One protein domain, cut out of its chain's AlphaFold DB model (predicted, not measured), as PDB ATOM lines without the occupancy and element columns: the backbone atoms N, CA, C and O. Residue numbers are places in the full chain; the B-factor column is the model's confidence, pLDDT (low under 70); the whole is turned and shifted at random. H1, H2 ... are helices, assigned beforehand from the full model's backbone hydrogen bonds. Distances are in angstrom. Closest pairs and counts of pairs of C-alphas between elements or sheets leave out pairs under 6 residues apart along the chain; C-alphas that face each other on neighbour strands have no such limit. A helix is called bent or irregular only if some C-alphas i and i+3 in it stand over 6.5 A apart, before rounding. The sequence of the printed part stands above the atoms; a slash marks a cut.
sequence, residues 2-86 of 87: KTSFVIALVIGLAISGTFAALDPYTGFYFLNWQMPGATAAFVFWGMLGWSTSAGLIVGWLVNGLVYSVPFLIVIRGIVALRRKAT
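What this domain is: This is residues 2 to 86 of the 87 residues of an uncharacterized protein of Cytophagaceae bacterium (UniProt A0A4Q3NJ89). Two long bent helices make this model: H1 folds back on itself as a V, and the first arm of H2, H2a, packs across both arms of the V, while the second arm, H2b, runs on past H1a. Residues 80 to 86 stick out at one end, and residues 24 to 29, at the bend of H1, also stand free. The printed part has 85 residues with two named helices, H1 then H2, and no named strand; the class is all helix. The whole is loose, with a radius of gyration of the C-alphas of 15.7 A, and spans 54 by 28 by 16 A.

How they stand to each other: By its hydrogen bonds residues 2 to 45 were assigned as one helix, H1, but it is bent, with C-alphas 25 and 28 9.3 A apart; its arms are H1a, residues 2 to 25, and H1b, residues 28 to 45. H1a and H1b touch, closest at the C-alphas of Phe 19 and Phe 30, 7.2 A apart, at a tilt of 69.8 degrees, only just steep. Residues 52 to 84 were likewise assigned as one helix, H2, bent with C-alphas 67 and 70 6.6 A apart, into H2a, residues 52 to 67, and H2b, residues 70 to 84. H2a touches H1a at a steep tilt of 51 degrees, closest at the C-alphas of Leu 13 and Gly 64, 4.0 A. H2a touches H1b at a steep tilt of 64 degrees, closest at Gly 37 and Gly 59, whose C-alphas are 3.6 A apart. H2b touches residues 4 to 11 of H1a at a shallow tilt of 28 degrees, opposite ways, closest at the C-alphas of Ala 8 and Phe 71, 5.2 A; H1b and H2b are apart. Every O i to N i+4 pair is within hydrogen-bond range in H2a and H2b, against 18 of 20 in H1a and 10 of 14 in H1b.

Where its parts are: H1a begins at C-alpha 2, (38.277, 52.728, 31.536), and is 35.7 A long; it is irregular, with C-alphas 21 and 24 7.0 A apart. H1b, 20.0 A long, is irregular too, with C-alphas 33 and 36 7.8 A apart and a kink of 79 degrees near residue 35. H2a is 22.2 A long, and H2b, 21.4 A, ends at C-alpha 84, (56.621, 51.939, 41.441).

The domain as a whole: The outline is only just elongated, and the C-alphas farthest apart, those of Trp 50 and Thr 86, are 54.5 A apart. The link from H1 to H2 is short, the printed part has no cut, and no printed residue is under 70 in pLDDT.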
ATOM      1  N   LYS A   2      39.344  53.215  32.429       83.50
ATOM      2  CA  LYS A   2      38.277  52.728  31.536       83.50
ATOM      3  C   LYS A   2      38.771  51.646  30.559       83.50
ATOM      4  O   LYS A   2      38.160  50.595  30.463       83.50
ATOM      5  N   THR A   3      39.938  51.848  29.946       90.81
ATOM      6  CA  THR A   3      40.528  50.902  28.981       90.81
ATOM      7  C   THR A   3      40.851  49.536  29.586       90.81
ATOM      8  O   THR A   3      40.483  48.521  29.016       90.81
ATOM      9  N   SER A   4      41.480  49.488  30.767       90.12
ATOM     10  CA  SER A   4      41.803  48.226  31.454       90.12
ATOM     11  C   SER A   4      40.552  47.414  31.786       90.12
ATOM     12  O   SER A   4      40.562  46.195  31.662       90.12
ATOM     13  N   PHE A   5      39.478  48.102  32.184       93.00
ATOM     14  CA  PHE A   5      38.191  47.470  32.447       93.00
ATOM     15  C   PHE A   5      37.550  46.921  31.178       93.00
ATOM     16  O   PHE A   5      37.138  45.768  31.162       93.00
ATOM     17  N   VAL A   6      37.545  47.706  30.100       95.94
ATOM     18  CA  VAL A   6      37.026  47.259  28.802       95.94
ATOM     19  C   VAL A   6      37.795  46.039  28.291       95.94
ATOM     20  O   VAL A   6      37.166  45.068  27.890       95.94
ATOM     21  N   ILE A   7      39.130  46.041  28.359       95.06
ATOM     22  CA  ILE A   7      39.951  44.900  27.919       95.06
ATOM     23  C   ILE A   7      39.591  43.639  28.706       95.06
ATOM     24  O   ILE A   7      39.322  42.600  28.112       95.06
ATOM     25  N   ALA A   8      39.551  43.727  30.036       96.62
ATOM     26  CA  ALA A   8      39.221  42.578  30.867       96.62
ATOM     27  C   ALA A   8      37.796  42.062  30.613       96.62
ATOM     28  O   ALA A   8      37.583  40.852  30.572       96.62
ATOM     29  N   LEU A   9      36.836  42.967  30.403       97.00
ATOM     30  CA  LEU A   9      35.454  42.612  30.090       97.00
ATOM     31  C   LEU A   9      35.341  41.900  28.739       97.00
ATOM     32  O   LEU A   9      34.660  40.884  28.645       97.00
ATOM     33  N   VAL A  10      36.034  42.396  27.710       97.56
ATOM     34  CA  VAL A  10      36.069  41.759  26.386       97.56
ATOM     35  C   VAL A  10      36.643  40.348  26.485       97.56
ATOM     36  O   VAL A  10      36.061  39.419  25.929       97.56
ATOM     37  N   ILE A  11      37.733  40.163  27.236       97.88
ATOM     38  CA  ILE A  11      38.320  38.835  27.456       97.88
ATOM     39  C   ILE A  11      37.327  37.919  28.185       97.88
ATOM     40  O   ILE A  11      37.107  36.790  27.754       97.88
ATOM     41  N   GLY A  12      36.687  38.406  29.250       97.62
ATOM     42  CA  GLY A  12      35.698  37.632  29.997       97.62
ATOM     43  C   GLY A  12      34.509  37.194  29.134       97.62
ATOM     44  O   GLY A  12      34.152  36.015  29.128       97.62
ATOM     45  N   LEU A  13      33.935  38.110  28.348       97.62
ATOM     46  CA  LEU A  13      32.831  37.814  27.425       97.62
ATOM     47  C   LEU A  13      33.240  36.836  26.318       97.62
ATOM     48  O   LEU A  13      32.437  35.980  25.948       97.62
ATOM     49  N   ALA A  14      34.475  36.929  25.820       98.00
ATOM     50  CA  ALA A  14      35.010  35.980  24.849       98.00
ATOM     51  C   ALA A  14      35.128  34.573  25.452       98.00
ATOM     52  O   ALA A  14      34.662  33.617  24.843       98.00
ATOM     53  N   ILE A  15      35.666  34.440  26.671       97.00
ATOM     54  CA  ILE A  15      35.747  33.148  27.375       97.00
ATOM     55  C   ILE A  15      34.348  32.568  27.600       97.00
ATOM     56  O   ILE A  15      34.112  31.395  27.313       97.00
ATOM     57  N   SER A  16      33.401  33.390  28.059       96.69
ATOM     58  CA  SER A  16      32.025  32.933  28.251       96.69
ATOM     59  C   SER A  16      31.355  32.523  26.944       96.69
ATOM     60  O   SER A  16      30.605  31.552  26.941       96.69
ATOM     61  N   GLY A  17      31.608  33.247  25.852       95.06
ATOM     62  CA  GLY A  17      31.107  32.891  24.527       95.06
ATOM     63  C   GLY A  17      31.697  31.570  24.036       95.06
ATOM     64  O   GLY A  17      30.965  30.738  23.511       95.06
ATOM     65  N   THR A  18      32.988  31.336  24.275       95.06
ATOM     66  CA  THR A  18      33.653  30.071  23.946       95.06
ATOM     67  C   THR A  18      33.033  28.900  24.700       95.06
ATOM     68  O   THR A  18      32.724  27.892  24.073       95.06
ATOM     69  N   PHE A  19      32.791  29.015  26.010       93.06
ATOM     70  CA  PHE A  19      32.128  27.934  26.750       93.06
ATOM     71  C   PHE A  19      30.709  27.668  26.243       93.06
ATOM     72  O   PHE A  19      30.375  26.515  25.987       93.06
ATOM     73  N   ALA A  20      29.926  28.718  25.989       90.19
ATOM     74  CA  ALA A  20      28.588  28.570  25.420       90.19
ATOM     75  C   ALA A  20      28.610  27.911  24.025       90.19
ATOM     76  O   ALA A  20      27.738  27.110  23.700       90.19
ATOM     77  N   ALA A  21      29.618  28.217  23.201       91.69
ATOM     78  CA  ALA A  21      29.790  27.610  21.883       91.69
ATOM     79  C   ALA A  21      30.277  26.152  21.947       91.69
ATOM     80  O   ALA A  21      30.011  25.381  21.026       91.69
ATOM     81  N   LEU A  22      30.993  25.775  23.009       91.69
ATOM     82  CA  LEU A  22      31.487  24.414  23.225       91.69
ATOM     83  C   LEU A  22      30.438  23.485  23.844       91.69
ATOM     84  O   LEU A  22      30.517  22.278  23.621       91.69
ATOM     85  N   ASP A  23      29.452  24.031  24.555       86.94
ATOM     86  CA  ASP A  23      28.416  23.286  25.285       86.94
ATOM     87  C   ASP A  23      27.762  22.147  24.465       86.94
ATOM     88  O   ASP A  23      27.703  21.018  24.963       86.94
ATOM     89  N   PRO A  24      27.378  22.343  23.181       87.44
ATOM     90  CA  PRO A  24      26.801  21.271  22.360       87.44
ATOM     91  C   PRO A  24      27.756  20.099  22.089       87.44
ATOM     92  O   PRO A  24      27.306  18.982  21.841       87.44
ATOM     93  N   TYR A  25      29.066  20.346  22.114       91.81
ATOM     94  CA  TYR A  25      30.103  19.359  21.801       91.81
ATOM     95  C   TYR A  25      30.644  18.666  23.051       91.81
ATOM     96  O   TYR A  25      31.130  17.538  22.978       91.81
ATOM     97  N   THR A  26      30.584  19.340  24.199       88.62
ATOM     98  CA  THR A  26      31.175  18.867  25.458       88.62
ATOM     99  C   THR A  26      30.136  18.351  26.445       88.62
ATOM    100  O   THR A  26      30.497  17.792  27.485       88.62
ATOM    101  N   GLY A  27      28.848  18.561  26.156       83.81
ATOM    102  CA  GLY A  27      27.764  18.321  27.098       83.81
ATOM    103  C   GLY A  27      28.024  19.066  28.408       83.81
ATOM    104  O   GLY A  27      28.477  20.205  28.417       83.81
ATOM    105  N   PHE A  28      27.827  18.385  29.536       78.00
ATOM    106  CA  PHE A  28      27.940  18.991  30.867       78.00
ATOM    107  C   PHE A  28      29.367  19.103  31.419       78.00
ATOM    108  O   PHE A  28      29.539  19.477  32.580       78.00
ATOM    109  N   TYR A  29      30.400  18.793  30.630       87.81
ATOM    110  CA  TYR A  29      31.779  18.755  31.127       87.81
ATOM    111  C   TYR A  29      32.230  20.091  31.746       87.81
ATOM    112  O   TYR A  29      32.842  20.116  32.812       87.81
ATOM    113  N   PHE A  30      31.855  21.214  31.124       87.25
ATOM    114  CA  PHE A  30      32.174  22.561  31.610       87.25
ATOM    115  C   PHE A  30      31.036  23.214  32.405       87.25
ATOM    116  O   PHE A  30      31.110  24.403  32.718       87.25
ATOM    117  N   LEU A  31      29.991  22.466  32.779       85.31
ATOM    118  CA  LEU A  31      28.824  23.030  33.465       85.31
ATOM    119  C   LEU A  31      29.216  23.737  34.769       85.31
ATOM    120  O   LEU A  31      28.768  24.851  35.035       85.31
ATOM    121  N   ASN A  32      30.121  23.129  35.543       90.62
ATOM    122  CA  ASN A  32      30.602  23.709  36.798       90.62
ATOM    123  C   ASN A  32      31.274  25.075  36.597       90.62
ATOM    124  O   ASN A  32      31.187  25.950  37.455       90.62
ATOM    125  N   TRP A  33      31.922  25.279  35.451       91.31
ATOM    126  CA  TRP A  33      32.613  26.528  35.146       91.31
ATOM    127  C   TRP A  33      31.621  27.626  34.761       91.31
ATOM    128  O   TRP A  33      31.902  28.800  34.985       91.31
ATOM    129  N   GLN A  34      30.448  27.248  34.249       91.50
ATOM    130  CA  GLN A  34      29.380  28.148  33.816       91.50
ATOM    131  C   GLN A  34      28.306  28.383  34.896       91.50
ATOM    132  O   GLN A  34      27.346  29.117  34.641       91.50
ATOM    133  N   MET A  35      28.461  27.794  36.095       92.94
ATOM    134  CA  MET A  35      27.476  27.863  37.187       92.94
ATOM    135  C   MET A  35      27.023  29.284  37.554       92.94
ATOM    136  O   MET A  35      25.821  29.445  37.776       92.94
ATOM    137  N   PRO A  36      27.889  30.317  37.628       94.88
ATOM    138  CA  PRO A  36      27.436  31.665  37.978       94.88
ATOM    139  C   PRO A  36      26.374  32.188  37.004       94.88
ATOM    140  O   PRO A  36      25.307  32.645  37.416       94.88
ATOM    141  N   GLY A  37      26.635  32.045  35.705       94.50
ATOM    142  CA  GLY A  37      25.708  32.408  34.645       94.50
ATOM    143  C   GLY A  37      24.467  31.525  34.613       94.50
ATOM    144  O   GLY A  37      23.365  32.051  34.502       94.50
ATOM    145  N   ALA A  38      24.614  30.209  34.785       91.56
ATOM    146  CA  ALA A  38      23.475  29.288  34.835       91.56
ATOM    147  C   ALA A  38      22.531  29.607  36.009       91.56
ATOM    148  O   ALA A  38      21.312  29.625  35.849       91.56
ATOM    149  N   THR A  39      23.096  29.938  37.172       93.88
ATOM    150  CA  THR A  39      22.338  30.329  38.368       93.88
ATOM    151  C   THR A  39      21.593  31.636  38.127       93.88
ATOM    152  O   THR A  39      20.404  31.727  38.417       93.88
ATOM    153  N   ALA A  40      22.256  32.643  37.553       94.00
ATOM    154  CA  ALA A  40      21.608  33.905  37.220       94.00
ATOM    155  C   ALA A  40      20.493  33.718  36.181       94.00
ATOM    156  O   ALA A  40      19.386  34.213  36.376       94.00
ATOM    157  N   ALA A  41      20.749  32.956  35.117       92.75
ATOM    158  CA  ALA A  41      19.745  32.632  34.114       92.75
ATOM    159  C   ALA A  41      18.510  31.972  34.745       92.75
ATOM    160  O   ALA A  41      17.393  32.345  34.403       92.75
ATOM    161  N   PHE A  42      18.708  31.057  35.702       89.75
ATOM    162  CA  PHE A  42      17.626  30.393  36.429       89.75
ATOM    163  C   PHE A  42      16.849  31.353  37.342       89.75
ATOM    164  O   PHE A  42      15.622  31.388  37.297       89.75
ATOM    165  N   VAL A  43      17.548  32.176  38.131       91.56
ATOM    166  CA  VAL A  43      16.928  33.163  39.037       91.56
ATOM    167  C   VAL A  43      16.096  34.184  38.261       91.56
ATOM    168  O   VAL A  43      14.979  34.510  38.657       91.56
ATOM    169  N   PHE A  44      16.614  34.666  37.132       89.38
ATOM    170  CA  PHE A  44      15.920  35.647  36.301       89.38
ATOM    171  C   PHE A  44      14.936  35.011  35.313       89.38
ATOM    172  O   PHE A  44      14.183  35.737  34.672       89.38
ATOM    173  N   TRP A  45      14.867  33.681  35.210       87.06
ATOM    174  CA  TRP A  45      14.080  32.994  34.184       87.06
ATOM    175  C   TRP A  45      12.604  33.409  34.164       87.06
ATOM    176  O   TRP A  45      12.062  33.764  33.115       87.06
ATOM    177  N   GLY A  46      11.961  33.433  35.336       81.25
ATOM    178  CA  GLY A  46      10.568  33.869  35.471       81.25
ATOM    179  C   GLY A  46      10.375  35.357  35.156       81.25
ATOM    180  O   GLY A  46       9.381  35.733  34.540       81.25
ATOM    181  N   MET A  47      11.352  36.203  35.506       82.12
ATOM    182  CA  MET A  47      11.333  37.643  35.205       82.12
ATOM    183  C   MET A  47      11.515  37.933  33.709       82.12
ATOM    184  O   MET A  47      11.048  38.956  33.218       82.12
ATOM    185  N   LEU A  48      12.163  37.026  32.978       82.56
ATOM    186  CA  LEU A  48      12.399  37.117  31.537       82.56
ATOM    187  C   LEU A  48      11.266  36.489  30.707       82.56
ATOM    188  O   LEU A  48      11.453  36.193  29.526       82.56
ATOM    189  N   GLY A  49      10.103  36.243  31.321       84.69
ATOM    190  CA  GLY A  49       8.950  35.654  30.641       84.69
ATOM    191  C   GLY A  49       9.203  34.227  30.156       84.69
ATOM    192  O   GLY A  49       8.683  33.847  29.111       84.69
ATOM    193  N   TRP A  50      10.015  33.454  30.886       85.56
ATOM    194  CA  TRP A  50      10.377  32.071  30.545       85.56
ATOM    195  C   TRP A  50      11.150  31.923  29.225       85.56
ATOM    196  O   TRP A  50      11.180  30.848  28.625       85.56
ATOM    197  N   SER A  51      11.783  33.002  28.755       89.50
ATOM    198  CA  SER A  51      12.532  33.007  27.500       89.50
ATOM    199  C   SER A  51      13.907  32.354  27.639       89.50
ATOM    200  O   SER A  51      14.813  32.896  28.279       89.50
ATOM    201  N   THR A  52      14.105  31.249  26.916       87.19
ATOM    202  CA  THR A  52      15.399  30.561  26.820       87.19
ATOM    203  C   THR A  52      16.508  31.421  26.256       87.19
ATOM    204  O   THR A  52      17.619  31.426  26.782       87.19
ATOM    205  N   SER A  53      16.205  32.205  25.224       90.12
ATOM    206  CA  SER A  53      17.201  33.091  24.621       90.12
ATOM    207  C   SER A  53      17.629  34.191  25.593       90.12
ATOM    208  O   SER A  53      18.811  34.512  25.684       90.12
ATOM    209  N   ALA A  54      16.689  34.737  26.372       91.56
ATOM    210  CA  ALA A  54      17.008  35.752  27.369       91.56
ATOM    211  C   ALA A  54      17.843  35.175  28.525       91.56
ATOM    212  O   ALA A  54      18.814  35.804  28.946       91.56
ATOM    213  N   GLY A  55      17.520  33.964  28.990       91.19
ATOM    214  CA  GLY A  55      18.322  33.257  29.989       91.19
ATOM    215  C   GLY A  55      19.757  33.005  29.517       91.19
ATOM    216  O   GLY A  55      20.696  33.266  30.268       91.19
ATOM    217  N   LEU A  56      19.946  32.597  28.257       90.62
ATOM    218  CA  LEU A  56      21.277  32.427  27.657       90.62
ATOM    219  C   LEU A  56      22.072  33.737  27.632       90.62
ATOM    220  O   LEU A  56      23.246  33.745  28.003       90.62
ATOM    221  N   ILE A  57      21.439  34.851  27.254       93.94
ATOM    222  CA  ILE A  57      22.089  36.171  27.248       93.94
ATOM    223  C   ILE A  57      22.499  36.575  28.668       93.94
ATOM    224  O   ILE A  57      23.631  37.007  28.877       93.94
ATOM    225  N   VAL A  58      21.615  36.412  29.657       94.81
ATOM    226  CA  VAL A  58      21.935  36.726  31.059       94.81
ATOM    227  C   VAL A  58      23.072  35.848  31.569       94.81
ATOM    228  O   VAL A  58      24.019  36.365  32.163       94.81
ATOM    229  N   GLY A  59      23.023  34.544  31.296       94.81
ATOM    230  CA  GLY A  59      24.079  33.619  31.687       94.81
ATOM    231  C   GLY A  59      25.429  33.985  31.070       94.81
ATOM    232  O   GLY A  59      26.431  34.047  31.786       94.81
ATOM    233  N   TRP A  60      25.445  34.315  29.779       95.19
ATOM    234  CA  TRP A  60      26.637  34.785  29.070       95.19
ATOM    235  C   TRP A  60      27.210  36.072  29.675       95.19
ATOM    236  O   TRP A  60      28.413  36.159  29.930       95.19
ATOM    237  N   LEU A  61      26.362  37.062  29.968       96.88
ATOM    238  CA  LEU A  61      26.801  38.324  30.566       96.88
ATOM    239  C   LEU A  61      27.377  38.120  31.970       96.88
ATOM    240  O   LEU A  61      28.436  38.664  32.287       96.88
ATOM    241  N   VAL A  62      26.712  37.324  32.808       97.44
ATOM    242  CA  VAL A  62      27.152  37.076  34.188       97.44
ATOM    243  C   VAL A  62      28.461  36.295  34.215       97.44
ATOM    244  O   VAL A  62      29.389  36.694  34.920       97.44
ATOM    245  N   ASN A  63      28.587  35.238  33.413       97.38
ATOM    246  CA  ASN A  63      29.850  34.511  33.288       97.38
ATOM    247  C   ASN A  63      30.960  35.415  32.737       97.38
ATOM    248  O   ASN A  63      32.058  35.436  33.291       97.38
ATOM    249  N   GLY A  64      30.672  36.236  31.723       97.56
ATOM    250  CA  GLY A  64      31.636  37.194  31.186       97.56
ATOM    251  C   GLY A  64      32.141  38.196  32.227       97.56
ATOM    252  O   GLY A  64      33.342  38.468  32.294       97.56
ATOM    253  N   LEU A  65      31.254  38.692  33.093       97.38
ATOM    254  CA  LEU A  65      31.631  39.537  34.228       97.38
ATOM    255  C   LEU A  65      32.546  38.796  35.206       97.38
ATOM    256  O   LEU A  65      33.600  39.325  35.561       97.38
ATOM    257  N   VAL A  66      32.188  37.575  35.603       97.62
ATOM    258  CA  VAL A  66      32.988  36.765  36.536       97.62
ATOM    259  C   VAL A  66      34.377  36.484  35.961       97.62
ATOM    260  O   VAL A  66      35.386  36.735  36.622       97.62
ATOM    261  N   TYR A  67      34.451  36.052  34.703       97.25
ATOM    262  CA  TYR A  67      35.717  35.743  34.043       97.25
ATOM    263  C   TYR A  67      36.579  36.978  33.782       97.25
ATOM    264  O   TYR A  67      37.782  36.829  33.599       97.25
ATOM    265  N   SER A  68      36.023  38.193  33.805       96.94
ATOM    266  CA  SER A  68      36.806  39.429  33.667       96.94
ATOM    267  C   SER A  68      37.634  39.775  34.915       96.94
ATOM    268  O   SER A  68      38.658  40.459  34.811       96.94
ATOM    269  N   VAL A  69      37.234  39.292  36.100       96.75
ATOM    270  CA  VAL A  69      37.842  39.679  37.386       96.75
ATOM    271  C   VAL A  69      39.333  39.316  37.479       96.75
ATOM    272  O   VAL A  69      40.123  40.199  37.826       96.75
ATOM    273  N   PRO A  70      39.782  38.095  37.125       96.38
ATOM    274  CA  PRO A  70      41.206  37.761  37.160       96.38
ATOM    275  C   PRO A  70      42.047  38.668  36.251       96.38
ATOM    276  O   PRO A  70      43.105  39.145  36.659       96.38
ATOM    277  N   PHE A  71      41.558  38.988  35.048       95.81
ATOM    278  CA  PHE A  71      42.268  39.872  34.117       95.81
ATOM    279  C   PHE A  71      42.344  41.303  34.634       95.81
ATOM    280  O   PHE A  71      43.387  41.948  34.516       95.81
ATOM    281  N   LEU A  72      41.271  41.794  35.260       94.94
ATOM    282  CA  LEU A  72      41.291  43.081  35.948       94.94
ATOM    283  C   LEU A  72      42.390  43.130  37.009       94.94
ATOM    284  O   LEU A  72      43.150  44.099  37.039       94.94
ATOM    285  N   ILE A  73      42.496  42.095  37.843       95.81
ATOM    286  CA  ILE A  73      43.511  42.006  38.900       95.81
ATOM    287  C   ILE A  73      44.917  42.013  38.294       95.81
ATOM    288  O   ILE A  73      45.754  42.816  38.709       95.81
ATOM    289  N   VAL A  74      45.164  41.194  37.268       95.81
ATOM    290  CA  VAL A  74      46.471  41.111  36.595       95.81
ATOM    291  C   VAL A  74      46.865  42.451  35.975       95.81
ATOM    292  O   VAL A  74      47.956  42.960  36.238       95.81
ATOM    293  N   ILE A  75      45.971  43.077  35.205       93.44
ATOM    294  CA  ILE A  75      46.252  44.365  34.558       93.44
ATOM    295  C   ILE A  75      46.537  45.440  35.613       93.44
ATOM    296  O   ILE A  75      47.470  46.231  35.459       93.44
ATOM    297  N   ARG A  76      45.757  45.474  36.700       91.06
ATOM    298  CA  ARG A  76      45.961  46.424  37.803       91.06
ATOM    299  C   ARG A  76      47.301  46.202  38.496       91.06
ATOM    300  O   ARG A  76      47.999  47.184  38.736       91.06
ATOM    301  N   GLY A  77      47.670  44.949  38.753       93.50
ATOM    302  CA  GLY A  77      48.965  44.583  39.324       93.50
ATOM    303  C   GLY A  77      50.125  45.066  38.456       93.50
ATOM    304  O   GLY A  77      51.004  45.771  38.945       93.50
ATOM    305  N   ILE A  78      50.080  44.799  37.148       93.06
ATOM    306  CA  ILE A  78      51.111  45.248  36.197       93.06
ATOM    307  C   ILE A  78      51.223  46.778  36.178       93.06
ATOM    308  O   ILE A  78      52.326  47.323  36.220       93.06
ATOM    309  N   VAL A  79      50.094  47.491  36.133       89.88
ATOM    310  CA  VAL A  79      50.088  48.963  36.137       89.88
ATOM    311  C   VAL A  79      50.657  49.520  37.445       89.88
ATOM    312  O   VAL A  79      51.408  50.493  37.408       89.88
ATOM    313  N   ALA A  80      50.329  48.915  38.588       90.19
ATOM    314  CA  ALA A  80      50.851  49.330  39.887       90.19
ATOM    315  C   ALA A  80      52.368  49.106  39.996       90.19
ATOM    316  O   ALA A  80      53.084  50.000  40.441       90.19
ATOM    317  N   LEU A  81      52.864  47.954  39.533       94.00
ATOM    318  CA  LEU A  81      54.296  47.647  39.507       94.00
ATOM    319  C   LEU A  81      55.070  48.610  38.601       94.00
ATOM    320  O   LEU A  81      56.121  49.104  38.998       94.00
ATOM    321  N   ARG A  82      54.529  48.935  37.419       91.94
ATOM    322  CA  ARG A  82      55.150  49.920  36.520       91.94
ATOM    323  C   ARG A  82      55.278  51.296  37.158       91.94
ATOM    324  O   ARG A  82      56.311  51.920  36.985       91.94
ATOM    325  N   ARG A  83      54.256  51.750  37.893       89.56
ATOM    326  CA  ARG A  83      54.300  53.049  38.586       89.56
ATOM    327  C   ARG A  83      55.413  53.098  39.628       89.56
ATOM    328  O   ARG A  83      56.177  54.050  39.624       89.56
ATOM    329  N   LYS A  84      55.549  52.043  40.437       87.88
ATOM    330  CA  LYS A  84      56.621  51.939  41.441       87.88
ATOM    331  C   LYS A  84      58.031  51.917  40.846       87.88
ATOM    332  O   LYS A  84      58.960  52.318  41.517       87.88
ATOM    333  N   ALA A  85      58.204  51.408  39.626       84.31
ATOM    334  CA  ALA A  85      59.513  51.345  38.971       84.31
ATOM    335  C   ALA A  85      59.946  52.680  38.330       84.31
ATOM    336  O   ALA A  85      61.080  52.795  37.876       84.31
ATOM    337  N   THR A  86      59.032  53.649  38.232       79.06
ATOM    338  CA  THR A  86      59.273  54.988  37.664       79.06
ATOM    339  C   THR A  86      59.348  56.097  38.718       79.06
ATOM    340  O   THR A  86      59.537  57.252  38.346       79.06
TER     341      THR A  86